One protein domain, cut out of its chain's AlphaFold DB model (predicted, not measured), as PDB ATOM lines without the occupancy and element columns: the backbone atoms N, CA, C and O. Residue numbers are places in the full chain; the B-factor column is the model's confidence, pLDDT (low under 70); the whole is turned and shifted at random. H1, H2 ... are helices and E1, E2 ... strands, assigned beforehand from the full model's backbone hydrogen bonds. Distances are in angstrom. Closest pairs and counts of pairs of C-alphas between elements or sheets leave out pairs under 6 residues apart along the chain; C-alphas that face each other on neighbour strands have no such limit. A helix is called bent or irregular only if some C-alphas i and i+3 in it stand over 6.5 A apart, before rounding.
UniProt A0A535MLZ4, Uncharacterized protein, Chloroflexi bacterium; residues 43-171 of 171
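This is residues 43 to 171 of the 171 residues of an uncharacterized protein of Chloroflexi bacterium (UniProt A0A535MLZ4). A long, twisted sheet of three strands has two helices, H1 and H3, packed over one face, with H2 across one end of that face; no named helix is on its other face. Past the opposite end, the loop with short H4 lengthens the rod. The printed part has 129 residues, with named elements in the order H1 H2 H3 E1 E2 H4 E3, and its class is mixed. The antiparallel sheet runs E1 - E2 - E3; the whole is only just compact, close to loose, with a radius of gyration of the C-alphas of 16.3 A and spans of 56 by 25 by 24 A.

H1, residues 43 to 62, begins at C-alpha 43 (-31.063, -16.333, 12.502) and is 28.6 A long. H2 is residues 66 to 76, 15.1 A; H3, residues 90 to 105, 23.9 A, is only just irregular, with C-alphas 91 and 94 6.9 A apart. E1, residues 108 to 117, 25.4 A, bends by 64 degrees at residue 111. E2 is residues 131 to 140, 29.6 A; H4 is residues 147 to 150, 5.1 A. E3, residues 161 to 170, 29.2 A, ends at C-alpha 170 (-48.953, -8.335, 27.018).

In the hairpin E1 and E2, N 114 and O 134 are 2.8 A apart, within hydrogen-bond range; between E2 and E3, N 135 and O 166 are 2.9 A apart. H1 is on the sheet, its closest C-alphas to E3 being Ala 50 and Ala 166, 5.0 A. H1 and H3 touch, closest at the C-alphas of Ala 56 and Ala 95, 4.1 A, at a shallow tilt of 34.8 degrees, only just short of steep, opposite ways. H3 is over E1 and E2 at a height over the sheet of 9.0 A. H2 is on the same face. H4 is not on the sheet. Every O i to N i+4 pair is within hydrogen-bond range in H1 and H2, 10 of 12 in H3; H4 is too short for one.

The C-alphas farthest apart, of Glu 125 and Leu 145, are 56.6 A apart. The printed part has no cut. The links H2 to H3 and E1 to E2 are long. Residues 77 to 78, 82 to 91 and 144 to 159 have pLDDT under 70.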
ATOM      1  N   ALA A  43     -29.946 -15.514  12.026       87.88
ATOM      2  CA  ALA A  43     -31.063 -16.333  12.502       87.88
ATOM      3  C   ALA A  43     -31.052 -16.518  14.032       87.88
ATOM      4  O   ALA A  43     -32.095 -16.429  14.684       87.88
ATOM      5  N   ARG A  44     -29.870 -16.731  14.634       89.25
ATOM      6  CA  ARG A  44     -29.732 -16.808  16.099       89.25
ATOM      7  C   ARG A  44     -30.079 -15.487  16.777       89.25
ATOM      8  O   ARG A  44     -30.734 -15.510  17.813       89.25
ATOM      9  N   SER A  45     -29.659 -14.355  16.214       91.81
ATOM     10  CA  SER A  45     -29.972 -13.040  16.777       91.81
ATOM     11  C   SER A  45     -31.475 -12.755  16.742       91.81
ATOM     12  O   SER A  45     -32.025 -12.337  17.758       91.81
ATOM     13  N   GLU A  46     -32.163 -13.074  15.639       93.38
ATOM     14  CA  GLU A  46     -33.620 -12.934  15.519       93.38
ATOM     15  C   GLU A  46     -34.358 -13.808  16.538       93.38
ATOM     16  O   GLU A  46     -35.235 -13.326  17.261       93.38
ATOM     17  N   GLN A  47     -33.963 -15.080  16.654       95.06
ATOM     18  CA  GLN A  47     -34.542 -16.002  17.627       95.06
ATOM     19  C   GLN A  47     -34.296 -15.536  19.068       95.06
ATOM     20  O   GLN A  47     -35.212 -15.577  19.890       95.06
ATOM     21  N   ALA A  48     -33.085 -15.069  19.381       94.62
ATOM     22  CA  ALA A  48     -32.733 -14.575  20.708       94.62
ATOM     23  C   ALA A  48     -33.511 -13.301  21.072       94.62
ATOM     24  O   ALA A  48     -34.010 -13.198  22.193       94.62
ATOM     25  N   ALA A  49     -33.664 -12.363  20.130       96.00
ATOM     26  CA  ALA A  49     -34.464 -11.156  20.326       96.00
ATOM     27  C   ALA A  49     -35.929 -11.511  20.599       96.00
ATOM     28  O   ALA A  49     -36.509 -11.036  21.576       96.00
ATOM     29  N   ALA A  50     -36.522 -12.384  19.775       96.56
ATOM     30  CA  ALA A  50     -37.907 -12.813  19.934       96.56
ATOM     31  C   ALA A  50     -38.129 -13.526  21.274       96.56
ATOM     32  O   ALA A  50     -39.060 -13.191  22.006       96.56
ATOM     33  N   ALA A  51     -37.248 -14.462  21.637       95.62
ATOM     34  CA  ALA A  51     -37.321 -15.173  22.910       95.62
ATOM     35  C   ALA A  51     -37.211 -14.215  24.107       95.62
ATOM     36  O   ALA A  51     -37.977 -14.336  25.062       95.62
ATOM     37  N   ALA A  52     -36.300 -13.240  24.052       96.12
ATOM     38  CA  ALA A  52     -36.136 -12.247  25.108       96.12
ATOM     39  C   ALA A  52     -37.356 -11.318  25.234       96.12
ATOM     40  O   ALA A  52     -37.808 -11.056  26.348       96.12
ATOM     41  N   ALA A  53     -37.928 -10.865  24.113       94.94
ATOM     42  CA  ALA A  53     -39.144 -10.053  24.118       94.94
ATOM     43  C   ALA A  53     -40.337 -10.829  24.699       94.94
ATOM     44  O   ALA A  53     -41.033 -10.328  25.581       94.94
ATOM     45  N   HIS A  54     -40.536 -12.079  24.275       96.06
ATOM     46  CA  HIS A  54     -41.588 -12.936  24.825       96.06
ATOM     47  C   HIS A  54     -41.389 -13.239  26.311       96.06
ATOM     48  O   HIS A  54     -42.371 -13.291  27.043       96.06
ATOM     49  N   ALA A  55     -40.147 -13.387  26.774       95.38
ATOM     50  CA  ALA A  55     -39.858 -13.552  28.194       95.38
ATOM     51  C   ALA A  55     -40.284 -12.325  29.009       95.38
ATOM     52  O   ALA A  55     -40.925 -12.481  30.041       95.38
ATOM     53  N   ALA A  56     -40.004 -11.111  28.523       93.12
ATOM     54  CA  ALA A  56     -40.475  -9.888  29.171       93.12
ATOM     55  C   ALA A  56     -42.010  -9.808  29.225       93.12
ATOM     56  O   ALA A  56     -42.571  -9.487  30.270       93.12
ATOM     57  N   ALA A  57     -42.693 -10.138  28.126       92.38
ATOM     58  CA  ALA A  57     -44.155 -10.171  28.091       92.38
ATOM     59  C   ALA A  57     -44.748 -11.254  29.016       92.38
ATOM     60  O   ALA A  57     -45.800 -11.042  29.615       92.38
ATOM     61  N   ALA A  58     -44.075 -12.399  29.163       92.69
ATOM     62  CA  ALA A  58     -44.496 -13.465  30.067       92.69
ATOM     63  C   ALA A  58     -44.365 -13.066  31.545       92.69
ATOM     64  O   ALA A  58     -45.252 -13.392  32.328       92.69
ATOM     65  N   GLU A  59     -43.319 -12.325  31.926       92.94
ATOM     66  CA  GLU A  59     -43.219 -11.781  33.290       92.94
ATOM     67  C   GLU A  59     -44.358 -10.797  33.583       92.94
ATOM     68  O   GLU A  59     -44.954 -10.863  34.651       92.94
ATOM     69  N   LEU A  60     -44.731  -9.943  32.621       88.88
ATOM     70  CA  LEU A  60     -45.908  -9.078  32.768       88.88
ATOM     71  C   LEU A  60     -47.208  -9.878  32.901       88.88
ATOM     72  O   LEU A  60     -48.097  -9.491  33.649       88.88
ATOM     73  N   ALA A  61     -47.328 -11.013  32.206       88.00
ATOM     74  CA  ALA A  61     -48.489 -11.894  32.341       88.00
ATOM     75  C   ALA A  61     -48.597 -12.533  33.731       88.00
ATOM     76  O   ALA A  61     -49.705 -12.828  34.176       88.00
ATOM     77  N   ALA A  62     -47.465 -12.747  34.400       88.25
ATOM     78  CA  ALA A  62     -47.403 -13.302  35.745       88.25
ATOM     79  C   ALA A  62     -47.523 -12.236  36.850       88.25
ATOM     80  O   ALA A  62     -47.743 -12.594  38.007       88.25
ATOM     81  N   ASP A  63     -47.382 -10.951  36.515       86.50
ATOM     82  CA  ASP A  63     -47.416  -9.851  37.475       86.50
ATOM     83  C   ASP A  63     -48.863  -9.383  37.746       86.50
ATOM     84  O   ASP A  63     -49.501  -8.794  36.867       86.50
ATOM     85  N   PRO A  64     -49.402  -9.576  38.968       83.38
ATOM     86  CA  PRO A  64     -50.729  -9.073  39.322       83.38
ATOM     87  C   PRO A  64     -50.817  -7.535  39.284       83.38
ATOM     88  O   PRO A  64     -51.914  -6.986  39.191       83.38
ATOM     89  N   GLY A  65     -49.680  -6.832  39.335       84.94
ATOM     90  CA  GLY A  65     -49.567  -5.382  39.206       84.94
ATOM     91  C   GLY A  65     -49.524  -4.869  37.762       84.94
ATOM     92  O   GLY A  65     -49.587  -3.655  37.562       84.94
ATOM     93  N   ALA A  66     -49.477  -5.740  36.746       83.62
ATOM     94  CA  ALA A  66     -49.315  -5.326  35.349       83.62
ATOM     95  C   ALA A  66     -50.444  -4.406  34.847       83.62
ATOM     96  O   ALA A  66     -50.205  -3.501  34.047       83.62
ATOM     97  N   GLY A  67     -51.667  -4.574  35.363       84.12
ATOM     98  CA  GLY A  67     -52.786  -3.672  35.076       84.12
ATOM     99  C   GLY A  67     -52.531  -2.242  35.560       84.12
ATOM    100  O   GLY A  67     -52.706  -1.300  34.788       84.12
ATOM    101  N   ALA A  68     -52.053  -2.074  36.795       85.94
ATOM    102  CA  ALA A  68     -51.698  -0.766  37.345       85.94
ATOM    103  C   ALA A  68     -50.506  -0.154  36.594       85.94
ATOM    104  O   ALA A  68     -50.573   1.002  36.180       85.94
ATOM    105  N   LEU A  69     -49.481  -0.963  36.306       84.50
ATOM    106  CA  LEU A  69     -48.342  -0.553  35.485       84.50
ATOM    107  C   LEU A  69     -48.783  -0.062  34.098       84.50
ATOM    108  O   LEU A  69     -48.257   0.931  33.602       84.50
ATOM    109  N   SER A  70     -49.762  -0.719  33.468       87.25
ATOM    110  CA  SER A  70     -50.266  -0.298  32.155       87.25
ATOM    111  C   SER A  70     -50.894   1.097  32.192       87.25
ATOM    112  O   SER A  70     -50.627   1.910  31.308       87.25
ATOM    113  N   VAL A  71     -51.660   1.402  33.244       86.38
ATOM    114  CA  VAL A  71     -52.280   2.716  33.444       86.38
ATOM    115  C   VAL A  71     -51.210   3.769  33.716       86.38
ATOM    116  O   VAL A  71     -51.255   4.838  33.116       86.38
ATOM    117  N   GLU A  72     -50.216   3.468  34.554       84.44
ATOM    118  CA  GLU A  72     -49.098   4.376  34.840       84.44
ATOM    119  C   GLU A  72     -48.283   4.705  33.582       84.44
ATOM    120  O   GLU A  72     -48.037   5.876  33.291       84.44
ATOM    121  N   LEU A  73     -47.921   3.689  32.791       83.94
ATOM    122  CA  LEU A  73     -47.203   3.859  31.525       83.94
ATOM    123  C   LEU A  73     -48.011   4.689  30.515       83.94
ATOM    124  O   LEU A  73     -47.444   5.492  29.769       83.94
ATOM    125  N   GLN A  74     -49.337   4.533  30.488       84.19
ATOM    126  CA  GLN A  74     -50.207   5.370  29.661       84.19
ATOM    127  C   GLN A  74     -50.335   6.802  30.191       84.19
ATOM    128  O   GLN A  74     -50.290   7.740  29.395       84.19
ATOM    129  N   ALA A  75     -50.453   6.980  31.508       81.81
ATOM    130  CA  ALA A  75     -50.624   8.277  32.157       81.81
ATOM    131  C   ALA A  75     -49.384   9.155  32.017       81.81
ATOM    132  O   ALA A  75     -49.477  10.319  31.631       81.81
ATOM    133  N   ALA A  76     -48.211   8.576  32.259       72.31
ATOM    134  CA  ALA A  76     -46.946   9.262  32.067       72.31
ATOM    135  C   ALA A  76     -46.545   9.339  30.583       72.31
ATOM    136  O   ALA A  76     -45.650  10.102  30.224       72.31
ATOM    137  N   ARG A  77     -47.201   8.557  29.706       68.25
ATOM    138  CA  ARG A  77     -46.836   8.359  28.289       68.25
ATOM    139  C   ARG A  77     -45.353   8.007  28.101       68.25
ATOM    140  O   ARG A  77     -44.802   8.204  27.016       68.25
ATOM    141  N   THR A  78     -44.705   7.496  29.145       62.66
ATOM    142  CA  THR A  78     -43.281   7.178  29.193       62.66
ATOM    143  C   THR A  78     -43.056   5.707  28.878       62.66
ATOM    144  O   THR A  78     -43.890   4.845  29.149       62.66
ATOM    145  N   ALA A  79     -41.908   5.419  28.270       71.75
ATOM    146  CA  ALA A  79     -41.408   4.065  28.109       71.75
ATOM    147  C   ALA A  79     -40.202   3.874  29.035       71.75
ATOM    148  O   ALA A  79     -39.364   4.766  29.160       71.75
ATOM    149  N   CYS A  80     -40.104   2.715  29.676       77.62
ATOM    150  CA  CYS A  80     -38.905   2.300  30.389       77.62
ATOM    151  C   CYS A  80     -37.823   1.968  29.361       77.62
ATOM    152  O   CYS A  80     -38.012   1.037  28.583       77.62
ATOM    153  N   HIS A  81     -36.718   2.711  29.368       78.12
ATOM    154  CA  HIS A  81     -35.581   2.540  28.459       78.12
ATOM    155  C   HIS A  81     -34.276   2.386  29.256       78.12
ATOM    156  O   HIS A  81     -34.194   2.810  30.408       78.12
ATOM    157  N   LEU A  82     -33.246   1.787  28.654       60.34
ATOM    158  CA  LEU A  82     -31.883   1.708  29.195       60.34
ATOM    159  C   LEU A  82     -30.852   2.145  28.145       60.34
ATOM    160  O   LEU A  82     -31.072   1.881  26.970       60.34
ATOM    161  N   PRO A  83     -29.715   2.760  28.546       53.03
ATOM    162  CA  PRO A  83     -29.104   2.660  29.875       53.03
ATOM    163  C   PRO A  83     -29.316   3.865  30.807       53.03
ATOM    164  O   PRO A  83     -28.660   3.922  31.840       53.03
ATOM    165  N   GLU A  84     -30.188   4.823  30.488       43.84
ATOM    166  CA  GLU A  84     -30.329   6.027  31.320       43.84
ATOM    167  C   GLU A  84     -31.180   5.797  32.582       43.84
ATOM    168  O   GLU A  84     -32.411   5.796  32.560       43.84
ATOM    169  N   GLU A  85     -30.469   5.629  33.704       47.47
ATOM    170  CA  GLU A  85     -30.894   6.022  35.054       47.47
ATOM    171  C   GLU A  85     -31.542   7.417  34.999       47.47
ATOM    172  O   GLU A  85     -30.965   8.368  34.483       47.47
ATOM    173  N   THR A  86     -32.758   7.630  35.500       38.47
ATOM    174  CA  THR A  86     -32.933   7.940  36.933       38.47
ATOM    175  C   THR A  86     -34.380   7.785  37.430       38.47
ATOM    176  O   THR A  86     -34.651   8.048  38.597       38.47
ATOM    177  N   ALA A  87     -35.323   7.339  36.593       45.78
ATOM    178  CA  ALA A  87     -36.731   7.225  36.997       45.78
ATOM    179  C   ALA A  87     -37.516   6.131  36.255       45.78
ATOM    180  O   ALA A  87     -38.737   6.221  36.148       45.78
ATOM    181  N   ALA A  88     -36.849   5.101  35.714       51.81
ATOM    182  CA  ALA A  88     -37.588   3.946  35.207       51.81
ATOM    183  C   ALA A  88     -38.353   3.322  36.391       51.81
ATOM    184  O   ALA A  88     -37.704   2.974  37.384       51.81
ATOM    185  N   PRO A  89     -39.695   3.213  36.347       56.12
ATOM    186  CA  PRO A  89     -40.455   2.655  37.454       56.12
ATOM    187  C   PRO A  89     -39.886   1.288  37.833       56.12
ATOM    188  O   PRO A  89     -39.610   0.457  36.963       56.12
ATOM    189  N   ALA A  90     -39.699   1.049  39.135       62.28
ATOM    190  CA  ALA A  90     -39.144  -0.204  39.657       62.28
ATOM    191  C   ALA A  90     -39.891  -1.444  39.117       62.28
ATOM    192  O   ALA A  90     -39.296  -2.506  38.939       62.28
ATOM    193  N   ALA A  91     -41.168  -1.269  38.765       66.44
ATOM    194  CA  ALA A  91     -42.032  -2.255  38.128       66.44
ATOM    195  C   ALA A  91     -41.544  -2.753  36.747       66.44
ATOM    196  O   ALA A  91     -41.894  -3.853  36.338       66.44
ATOM    197  N   CYS A  92     -40.683  -2.016  36.037       77.06
ATOM    198  CA  CYS A  92     -40.098  -2.458  34.763       77.06
ATOM    199  C   CYS A  92     -38.903  -3.418  34.933       77.06
ATOM    200  O   CYS A  92     -38.472  -4.063  33.969       77.06
ATOM    201  N   ALA A  93     -38.332  -3.520  36.140       83.00
ATOM    202  CA  ALA A  93     -37.130  -4.312  36.382       83.00
ATOM    203  C   ALA A  93     -37.310  -5.829  36.159       83.00
ATOM    204  O   ALA A  93     -36.416  -6.412  35.537       83.00
ATOM    205  N   PRO A  94     -38.410  -6.485  36.586       88.12
ATOM    206  CA  PRO A  94     -38.584  -7.930  36.414       88.12
ATOM    207  C   PRO A  94     -38.641  -8.360  34.942       88.12
ATOM    208  O   PRO A  94     -37.877  -9.234  34.527       88.12
ATOM    209  N   ALA A  95     -39.452  -7.675  34.125       90.56
ATOM    210  CA  ALA A  95     -39.572  -7.943  32.689       90.56
ATOM    211  C   ALA A  95     -38.218  -7.821  31.970       90.56
ATOM    212  O   ALA A  95     -37.838  -8.670  31.158       90.56
ATOM    213  N   ARG A  96     -37.428  -6.807  32.338       89.62
ATOM    214  CA  ARG A  96     -36.059  -6.648  31.847       89.62
ATOM    215  C   ARG A  96     -35.150  -7.800  32.269       89.62
ATOM    216  O   ARG A  96     -34.403  -8.317  31.441       89.62
ATOM    217  N   VAL A  97     -35.152  -8.166  33.551       92.06
ATOM    218  CA  VAL A  97     -34.285  -9.236  34.071       92.06
ATOM    219  C   VAL A  97     -34.578 -10.550  33.350       92.06
ATOM    220  O   VAL A  97     -33.643 -11.267  32.992       92.06
ATOM    221  N   ALA A  98     -35.843 -10.839  33.045       93.75
ATOM    222  CA  ALA A  98     -36.205 -12.006  32.253       93.75
ATOM    223  C   ALA A  98     -35.722 -11.932  30.803       93.75
ATOM    224  O   ALA A  98     -35.142 -12.908  30.321       93.75
ATOM    225  N   ALA A  99     -35.878 -10.786  30.130       93.38
ATOM    226  CA  ALA A  99     -35.318 -10.587  28.794       93.38
ATOM    227  C   ALA A  99     -33.799 -10.810  28.785       93.38
ATOM    228  O   ALA A  99     -33.284 -11.551  27.952       93.38
ATOM    229  N   GLN A 100     -33.077 -10.241  29.756       93.88
ATOM    230  CA  GLN A 100     -31.630 -10.415  29.894       93.88
ATOM    231  C   GLN A 100     -31.241 -11.867  30.186       93.88
ATOM    232  O   GLN A 100     -30.293 -12.376  29.587       93.88
ATOM    233  N   ARG A 101     -31.966 -12.551  31.078       95.88
ATOM    234  CA  ARG A 101     -31.756 -13.969  31.404       95.88
ATOM    235  C   ARG A 101     -31.892 -14.839  30.154       95.88
ATOM    236  O   ARG A 101     -31.011 -15.651  29.880       95.88
ATOM    237  N   VAL A 102     -32.966 -14.648  29.388       96.44
ATOM    238  CA  VAL A 102     -33.239 -15.439  28.181       96.44
ATOM    239  C   VAL A 102     -32.283 -15.085  27.045       96.44
ATOM    240  O   VAL A 102     -31.766 -15.995  26.403       96.44
ATOM    241  N   ALA A 103     -31.965 -13.807  26.831       93.75
ATOM    242  CA  ALA A 103     -30.955 -13.404  25.852       93.75
ATOM    243  C   ALA A 103     -29.597 -14.060  26.149       93.75
ATOM    244  O   ALA A 103     -29.016 -14.695  25.269       93.75
ATOM    245  N   ARG A 104     -29.138 -14.015  27.411       93.44
ATOM    246  CA  ARG A 104     -27.885 -14.664  27.839       93.44
ATOM    247  C   ARG A 104     -27.908 -16.173  27.622       93.44
ATOM    248  O   ARG A 104     -26.925 -16.720  27.134       93.44
ATOM    249  N   ALA A 105     -29.024 -16.837  27.927       94.38
ATOM    250  CA  ALA A 105     -29.190 -18.270  27.667       94.38
ATOM    251  C   ALA A 105     -29.095 -18.621  26.167       94.38
ATOM    252  O   ALA A 105     -28.733 -19.742  25.826       94.38
ATOM    253  N   ASN A 106     -29.363 -17.659  25.277       91.44
ATOM    254  CA  ASN A 106     -29.220 -17.792  23.825       91.44
ATOM    255  C   ASN A 106     -27.878 -17.245  23.290       91.44
ATOM    256  O   ASN A 106     -27.711 -17.099  22.080       91.44
ATOM    257  N   GLY A 107     -26.914 -16.939  24.166       88.62
ATOM    258  CA  GLY A 107     -25.612 -16.396  23.767       88.62
ATOM    259  C   GLY A 107     -25.683 -14.976  23.197       88.62
ATOM    260  O   GLY A 107     -24.821 -14.594  22.408       88.62
ATOM    261  N   ALA A 108     -26.714 -14.213  23.570       91.50
ATOM    262  CA  ALA A 108     -26.937 -12.845  23.125       91.50
ATOM    263  C   ALA A 108     -26.790 -11.840  24.279       91.50
ATOM    264  O   ALA A 108     -27.183 -12.103  25.419       91.50
ATOM    265  N   GLY A 109     -26.254 -10.660  23.976       91.00
ATOM    266  CA  GLY A 109     -26.267  -9.503  24.868       91.00
ATOM    267  C   GLY A 109     -27.449  -8.595  24.542       91.00
ATOM    268  O   GLY A 109     -27.641  -8.251  23.382       91.00
ATOM    269  N   VAL A 110     -28.234  -8.185  25.541       90.94
ATOM    270  CA  VAL A 110     -29.251  -7.134  25.355       90.94
ATOM    271  C   VAL A 110     -28.538  -5.788  25.295       90.94
ATOM    272  O   VAL A 110     -27.860  -5.423  26.255       90.94
ATOM    273  N   VAL A 111     -28.689  -5.071  24.183       89.81
ATOM    274  CA  VAL A 111     -28.076  -3.748  23.973       89.81
ATOM    275  C   VAL A 111     -29.075  -2.607  24.092       89.81
ATOM    276  O   VAL A 111     -28.670  -1.485  24.369       89.81
ATOM    277  N   ASP A 112     -30.361  -2.903  23.920       89.50
ATOM    278  CA  ASP A 112     -31.453  -1.971  24.162       89.50
ATOM    279  C   ASP A 112     -32.706  -2.748  24.605       89.50
ATOM    280  O   ASP A 112     -32.940  -3.890  24.192       89.50
ATOM    281  N   PHE A 113     -33.475  -2.143  25.502       90.50
ATOM    282  CA  PHE A 113     -34.709  -2.682  26.052       90.50
ATOM    283  C   PHE A 113     -35.684  -1.537  26.287       90.50
ATOM    284  O   PHE A 113     -35.402  -0.634  27.076       90.50
ATOM    285  N   LEU A 114     -36.853  -1.639  25.664       90.75
ATOM    286  CA  LEU A 114     -37.943  -0.696  25.822       90.75
ATOM    287  C   LEU A 114     -39.201  -1.416  26.303       90.75
ATOM    288  O   LEU A 114     -39.619  -2.413  25.719       90.75
ATOM    289  N   LEU A 115     -39.836  -0.879  27.340       90.00
ATOM    290  CA  LEU A 115     -41.153  -1.314  27.802       90.00
ATOM    291  C   LEU A 115     -42.093  -0.117  27.827       90.00
ATOM    292  O   LEU A 115     -41.805   0.871  28.496       90.00
ATOM    293  N   GLY A 116     -43.208  -0.179  27.112       89.06
ATOM    294  CA  GLY A 116     -44.129   0.953  27.044       89.06
ATOM    295  C   GLY A 116     -45.529   0.562  26.595       89.06
ATOM    296  O   GLY A 116     -45.759  -0.592  26.229       89.06
ATOM    297  N   PRO A 117     -46.476   1.512  26.608       87.31
ATOM    298  CA  PRO A 117     -47.842   1.239  26.182       87.31
ATOM    299  C   PRO A 117     -47.886   0.970  24.674       87.31
ATOM    300  O   PRO A 117     -47.166   1.622  23.907       87.31
ATOM    301  N   ASP A 118     -48.751   0.052  24.233       88.12
ATOM    302  CA  ASP A 118     -49.001  -0.143  22.803       88.12
ATOM    303  C   ASP A 118     -49.554   1.168  22.219       88.12
ATOM    304  O   ASP A 118     -50.559   1.689  22.713       88.12
ATOM    305  N   PRO A 119     -48.929   1.731  21.165       83.94
ATOM    306  CA  PRO A 119     -49.399   2.965  20.544       83.94
ATOM    307  C   PRO A 119     -50.868   2.925  20.108       83.94
ATOM    308  O   PRO A 119     -51.485   3.979  19.996       83.94
ATOM    309  N   ARG A 120     -51.421   1.730  19.863       87.12
ATOM    310  CA  ARG A 120     -52.817   1.518  19.454       87.12
ATOM    311  C   ARG A 120     -53.825   1.751  20.572       87.12
ATOM    312  O   ARG A 120     -54.978   2.029  20.267       87.12
ATOM    313  N   ASP A 121     -53.394   1.646  21.824       85.88
ATOM    314  CA  ASP A 121     -54.264   1.778  22.996       85.88
ATOM    315  C   ASP A 121     -54.161   3.175  23.623       85.88
ATOM    316  O   ASP A 121     -54.751   3.446  24.664       85.88
ATOM    317  N   ARG A 122     -53.421   4.093  22.987       81.31
ATOM    318  CA  ARG A 122     -53.285   5.471  23.461       81.31
ATOM    319  C   ARG A 122     -54.582   6.242  23.242       81.31
ATOM    320  O   ARG A 122     -54.946   6.557  22.110       81.31
ATOM    321  N   GLY A 123     -55.236   6.579  24.347       79.69
ATOM    322  CA  GLY A 123     -56.401   7.454  24.397       79.69
ATOM    323  C   GLY A 123     -56.094   8.841  24.975       79.69
ATOM    324  O   GLY A 123     -54.962   9.119  25.387       79.69
ATOM    325  N   PRO A 124     -57.103   9.731  25.004       81.56
ATOM    326  CA  PRO A 124     -57.011  11.003  25.717       81.56
ATOM    327  C   PRO A 124     -56.842  10.794  27.230       81.56
ATOM    328  O   PRO A 124     -56.055  11.507  27.845       81.56
ATOM    329  N   GLU A 125     -57.513   9.779  27.782       84.25
ATOM    330  CA  GLU A 125     -57.453   9.394  29.193       84.25
ATOM    331  C   GLU A 125     -56.634   8.103  29.382       84.25
ATOM    332  O   GLU A 125     -56.714   7.213  28.528       84.25
ATOM    333  N   PRO A 126     -55.873   7.962  30.484       82.31
ATOM    334  CA  PRO A 126     -55.160   6.728  30.806       82.31
ATOM    335  C   PRO A 126     -56.138   5.616  31.201       82.31
ATOM    336  O   PRO A 126     -56.960   5.796  32.099       82.31
ATOM    337  N   ALA A 127     -56.028   4.445  30.575       83.62
ATOM    338  CA  ALA A 127     -56.856   3.281  30.882       83.62
ATOM    339  C   ALA A 127     -56.016   1.993  30.855       83.62
ATOM    340  O   ALA A 127     -54.905   1.989  30.338       83.62
ATOM    341  N   PRO A 128     -56.492   0.864  31.401       84.69
ATOM    342  CA  PRO A 128     -55.794  -0.400  31.209       84.69
ATOM    343  C   PRO A 128     -55.681  -0.732  29.717       84.69
ATOM    344  O   PRO A 128     -56.658  -0.632  28.974       84.69
ATOM    345  N   GLY A 129     -54.493  -1.125  29.269       88.56
ATOM    346  CA  GLY A 129     -54.245  -1.458  27.869       88.56
ATOM    347  C   GLY A 129     -52.972  -2.268  27.689       88.56
ATOM    348  O   GLY A 129     -52.311  -2.636  28.661       88.56
ATOM    349  N   ARG A 130     -52.628  -2.565  26.437       91.75
ATOM    350  CA  ARG A 130     -51.503  -3.448  26.136       91.75
ATOM    351  C   ARG A 130     -50.174  -2.785  26.424       91.75
ATOM    352  O   ARG A 130     -49.986  -1.588  26.197       91.75
ATOM    353  N   ILE A 131     -49.224  -3.605  26.848       90.81
ATOM    354  CA  ILE A 131     -47.826  -3.223  27.022       90.81
ATOM    355  C   ILE A 131     -47.005  -3.954  25.964       90.81
ATOM    356  O   ILE A 131     -47.198  -5.146  25.717       90.81
ATOM    357  N   VAL A 132     -46.077  -3.241  25.334       92.12
ATOM    358  CA  VAL A 132     -45.131  -3.785  24.361       92.12
ATOM    359  C   VAL A 132     -43.739  -3.781  24.977       92.12
ATOM    360  O   VAL A 132     -43.258  -2.741  25.426       92.12
ATOM    361  N   ALA A 133     -43.087  -4.941  24.962       92.94
ATOM    362  CA  ALA A 133     -41.669  -5.096  25.246       92.94
ATOM    363  C   ALA A 133     -40.910  -5.184  23.921       92.94
ATOM    364  O   ALA A 133     -41.155  -6.103  23.141       92.94
ATOM    365  N   VAL A 134     -39.996  -4.252  23.669       94.12
ATOM    366  CA  VAL A 134     -39.083  -4.254  22.524       94.12
ATOM    367  C   VAL A 134     -37.683  -4.547  23.037       94.12
ATOM    368  O   VAL A 134     -37.203  -3.896  23.961       94.12
ATOM    369  N   VAL A 135     -37.030  -5.546  22.455       93.88
ATOM    370  CA  VAL A 135     -35.702  -5.989  22.876       93.88
ATOM    371  C   VAL A 135     -34.785  -6.019  21.672       93.88
ATOM    372  O   VAL A 135     -35.075  -6.697  20.683       93.88
ATOM    373  N   THR A 136     -33.662  -5.321  21.787       94.25
ATOM    374  CA  THR A 136     -32.573  -5.368  20.816       94.25
ATOM    375  C   THR A 136     -31.417  -6.148  21.410       94.25
ATOM    376  O   THR A 136     -30.938  -5.845  22.508       94.25
ATOM    377  N   VAL A 137     -30.947  -7.152  20.678       93.00
ATOM    378  CA  VAL A 137     -29.843  -8.009  21.109       93.00
ATOM    379  C   VAL A 137     -28.719  -8.029  20.089       93.00
ATOM    380  O   VAL A 137     -28.934  -7.787  18.901       93.00
ATOM    381  N   GLU A 138     -27.531  -8.384  20.560       92.25
ATOM    382  CA  GLU A 138     -26.362  -8.679  19.742       92.25
ATOM    383  C   GLU A 138     -25.856 -10.095  20.007       92.25
ATOM    384  O   GLU A 138     -25.766 -10.531  21.154       92.25
ATOM    385  N   VAL A 139     -25.506 -10.799  18.934       89.38
ATOM    386  CA  VAL A 139     -24.905 -12.137  18.947       89.38
ATOM    387  C   VAL A 139     -23.595 -12.086  18.180       89.38
ATOM    388  O   VAL A 139     -23.548 -11.582  17.061       89.38
ATOM    389  N   GLU A 140     -22.524 -12.652  18.727       85.38
ATOM    390  CA  GLU A 140     -21.253 -12.736  18.006       85.38
ATOM    391  C   GLU A 140     -21.351 -13.667  16.783       85.38
ATOM    392  O   GLU A 140     -21.783 -14.824  16.869       85.38
ATOM    393  N   ARG A 141     -20.896 -13.175  15.622       80.31
ATOM    394  CA  ARG A 141     -20.868 -13.939  14.363       80.31
ATOM    395  C   ARG A 141     -19.757 -14.988  14.325       80.31
ATOM    396  O   ARG A 141     -19.840 -15.930  13.546       80.31
ATOM    397  N   GLY A 142     -18.730 -14.852  15.171       70.81
ATOM    398  CA  GLY A 142     -17.665 -15.850  15.314       70.81
ATOM    399  C   GLY A 142     -16.915 -16.160  14.012       70.81
ATOM    400  O   GLY A 142     -16.566 -17.315  13.778       70.81
ATOM    401  N   LEU A 143     -16.681 -15.155  13.157       72.38
ATOM    402  CA  LEU A 143     -16.094 -15.349  11.825       72.38
ATOM    403  C   LEU A 143     -14.642 -15.867  11.915       72.38
ATOM    404  O   LEU A 143     -13.783 -15.166  12.456       72.38
ATOM    405  N   PRO A 144     -14.330 -17.070  11.393       64.56
ATOM    406  CA  PRO A 144     -13.056 -17.741  11.651       64.56
ATOM    407  C   PRO A 144     -11.844 -17.032  11.032       64.56
ATOM    408  O   PRO A 144     -10.790 -16.995  11.666       64.56
ATOM    409  N   LEU A 145     -11.983 -16.427   9.845       66.38
ATOM    410  CA  LEU A 145     -10.888 -15.703   9.180       66.38
ATOM    411  C   LEU A 145     -10.712 -14.279   9.723       66.38
ATOM    412  O   LEU A 145      -9.596 -13.770   9.802       66.38
ATOM    413  N   LEU A 146     -11.799 -13.662  10.190       64.88
ATOM    414  CA  LEU A 146     -11.806 -12.303  10.741       64.88
ATOM    415  C   LEU A 146     -11.751 -12.282  12.277       64.88
ATOM    416  O   LEU A 146     -11.880 -11.226  12.895       64.88
ATOM    417  N   ARG A 147     -11.485 -13.429  12.915       64.56
ATOM    418  CA  ARG A 147     -11.470 -13.600  14.378       64.56
ATOM    419  C   ARG A 147     -10.588 -12.581  15.097       64.56
ATOM    420  O   ARG A 147     -10.967 -12.083  16.149       64.56
ATOM    421  N   ARG A 148      -9.431 -12.232  14.521       64.06
ATOM    422  CA  ARG A 148      -8.500 -11.237  15.095       64.06
ATOM    423  C   ARG A 148      -8.998  -9.795  14.976       64.06
ATOM    424  O   ARG A 148      -8.656  -8.983  15.830       64.06
ATOM    425  N   LEU A 149      -9.783  -9.486  13.943       63.06
ATOM    426  CA  LEU A 149     -10.427  -8.180  13.771       63.06
ATOM    427  C   LEU A 149     -11.618  -8.055  14.726       63.06
ATOM    428  O   LEU A 149     -11.764  -7.035  15.392       63.06
ATOM    429  N   CYS A 150     -12.384  -9.135  14.888       65.56
ATOM    430  CA  CYS A 150     -13.498  -9.182  15.829       65.56
ATOM    431  C   CYS A 150     -13.066  -9.223  17.301       65.56
ATOM    432  O   CYS A 150     -13.747  -8.648  18.140       65.56
ATOM    433  N   ALA A 151     -11.906  -9.802  17.626       61.09
ATOM    434  CA  ALA A 151     -11.362  -9.806  18.987       61.09
ATOM    435  C   ALA A 151     -10.820  -8.438  19.457       61.09
ATOM    436  O   ALA A 151     -10.520  -8.279  20.637       61.09
ATOM    437  N   ARG A 152     -10.644  -7.461  18.550       57.00
ATOM    438  CA  ARG A 152      -9.983  -6.170  18.835       57.00
ATOM    439  C   ARG A 152     -10.903  -4.948  18.848       57.00
ATOM    440  O   ARG A 152     -10.390  -3.848  19.029       57.00
ATOM    441  N   HIS A 153     -12.218  -5.082  18.663       43.69
ATOM    442  CA  HIS A 153     -13.096  -3.916  18.498       43.69
ATOM    443  C   HIS A 153     -14.249  -3.815  19.504       43.69
ATOM    444  O   HIS A 153     -15.053  -4.727  19.658       43.69
ATOM    445  N   ARG A 154     -14.356  -2.620  20.099       48.81
ATOM    446  CA  ARG A 154     -15.604  -1.927  20.465       48.81
ATOM    447  C   ARG A 154     -15.979  -0.980  19.300       48.81
ATOM    448  O   ARG A 154     -15.117  -0.662  18.489       48.81
ATOM    449  N   PRO A 155     -17.233  -0.514  19.227       43.50
ATOM    450  CA  PRO A 155     -18.163  -0.766  18.128       43.50
ATOM    451  C   PRO A 155     -17.716  -0.232  16.749       43.50
ATOM    452  O   PRO A 155     -17.588   0.965  16.524       43.50
ATOM    453  N   GLY A 156     -17.588  -1.163  15.803       49.28
ATOM    454  CA  GLY A 156     -17.492  -0.972  14.347       49.28
ATOM    455  C   GLY A 156     -18.127  -2.195  13.671       49.28
ATOM    456  O   GLY A 156     -17.486  -2.934  12.933       49.28
ATOM    457  N   ALA A 157     -19.357  -2.498  14.105       54.94
ATOM    458  CA  ALA A 157     -19.722  -3.799  14.675       54.94
ATOM    459  C   ALA A 157     -20.437  -4.784  13.728       54.94
ATOM    460  O   ALA A 157     -20.527  -5.969  14.036       54.94
ATOM    461  N   ALA A 158     -20.902  -4.341  12.557       62.56
ATOM    462  CA  ALA A 158     -21.823  -5.132  11.729       62.56
ATOM    463  C   ALA A 158     -21.240  -6.456  11.194       62.56
ATOM    464  O   ALA A 158     -21.986  -7.394  10.935       62.56
ATOM    465  N   LEU A 159     -19.917  -6.565  11.023       64.94
ATOM    466  CA  LEU A 159     -19.282  -7.816  10.580       64.94
ATOM    467  C   LEU A 159     -19.050  -8.809  11.728       64.94
ATOM    468  O   LEU A 159     -18.975 -10.009  11.485       64.94
ATOM    469  N   CYS A 160     -18.962  -8.336  12.970       77.00
ATOM    470  CA  CYS A 160     -18.580  -9.159  14.119       77.00
ATOM    471  C   CYS A 160     -19.760  -9.545  15.007       77.00
ATOM    472  O   CYS A 160     -19.711 -10.594  15.649       77.00
ATOM    473  N   VAL A 161     -20.831  -8.751  14.996       83.06
ATOM    474  CA  VAL A 161     -22.082  -9.065  15.684       83.06
ATOM    475  C   VAL A 161     -23.255  -9.032  14.712       83.06
ATOM    476  O   VAL A 161     -23.335  -8.183  13.826       83.06
ATOM    477  N   ALA A 162     -24.163  -9.984  14.878       88.00
ATOM    478  CA  ALA A 162     -25.501  -9.941  14.328       88.00
ATOM    479  C   ALA A 162     -26.391  -9.227  15.345       88.00
ATOM    480  O   ALA A 162     -26.392  -9.588  16.524       88.00
ATOM    481  N   ARG A 163     -27.119  -8.207  14.899       91.38
ATOM    482  CA  ARG A 163     -28.047  -7.448  15.736       91.38
ATOM    483  C   ARG A 163     -29.463  -7.696  15.250       91.38
ATOM    484  O   ARG A 163     -29.728  -7.561  14.059       91.38
ATOM    485  N   ALA A 164     -30.370  -7.975  16.175       93.00
ATOM    486  CA  ALA A 164     -31.788  -8.110  15.878       93.00
ATOM    487  C   ALA A 164     -32.633  -7.402  16.929       93.00
ATOM    488  O   ALA A 164     -32.236  -7.270  18.087       93.00
ATOM    489  N   THR A 165     -33.805  -6.945  16.503       95.25
ATOM    490  CA  THR A 165     -34.817  -6.327  17.360       95.25
ATOM    491  C   THR A 165     -36.106  -7.114  17.223       95.25
ATOM    492  O   THR A 165     -36.520  -7.426  16.107       95.25
ATOM    493  N   ALA A 166     -36.754  -7.419  18.340       95.88
ATOM    494  CA  ALA A 166     -38.069  -8.041  18.344       95.88
ATOM    495  C   ALA A 166     -38.972  -7.376  19.375       95.88
ATOM    496  O   ALA A 166     -38.499  -6.760  20.329       95.88
ATOM    497  N   ALA A 167     -40.278  -7.525  19.178       94.81
ATOM    498  CA  ALA A 167     -41.284  -7.007  20.083       94.81
ATOM    499  C   ALA A 167     -42.284  -8.100  20.467       94.81
ATOM    500  O   ALA A 167     -42.691  -8.896  19.621       94.81
ATOM    501  N   ALA A 168     -42.715  -8.101  21.724       94.31
ATOM    502  CA  ALA A 168     -43.786  -8.951  22.223       94.31
ATOM    503  C   ALA A 168     -44.770  -8.121  23.047       94.31
ATOM    504  O   ALA A 168     -44.404  -7.094  23.620       94.31
ATOM    505  N   ARG A 169     -46.028  -8.560  23.080       92.81
ATOM    506  CA  ARG A 169     -47.116  -7.845  23.750       92.81
ATOM    507  C   ARG A 169     -47.649  -8.628  24.938       92.81
ATOM    508  O   ARG A 169     -47.722  -9.854  24.882       92.81
ATOM    509  N   TRP A 170     -48.075  -7.888  25.948       88.19
ATOM    510  CA  TRP A 170     -48.953  -8.335  27.018       88.19
ATOM    511  C   TRP A 170     -50.294  -7.594  26.909       88.19
ATOM    512  O   TRP A 170     -50.290  -6.395  26.614       88.19
ATOM    513  N   GLY A 171     -51.404  -8.300  27.159       81.56
ATOM    514  CA  GLY A 171     -52.779  -7.786  27.050       81.56
ATOM    515  C   GLY A 171     -53.479  -8.133  25.739       81.56
ATOM    516  O   GLY A 171     -52.881  -7.943  24.652       81.56
TER     517      GLY A 171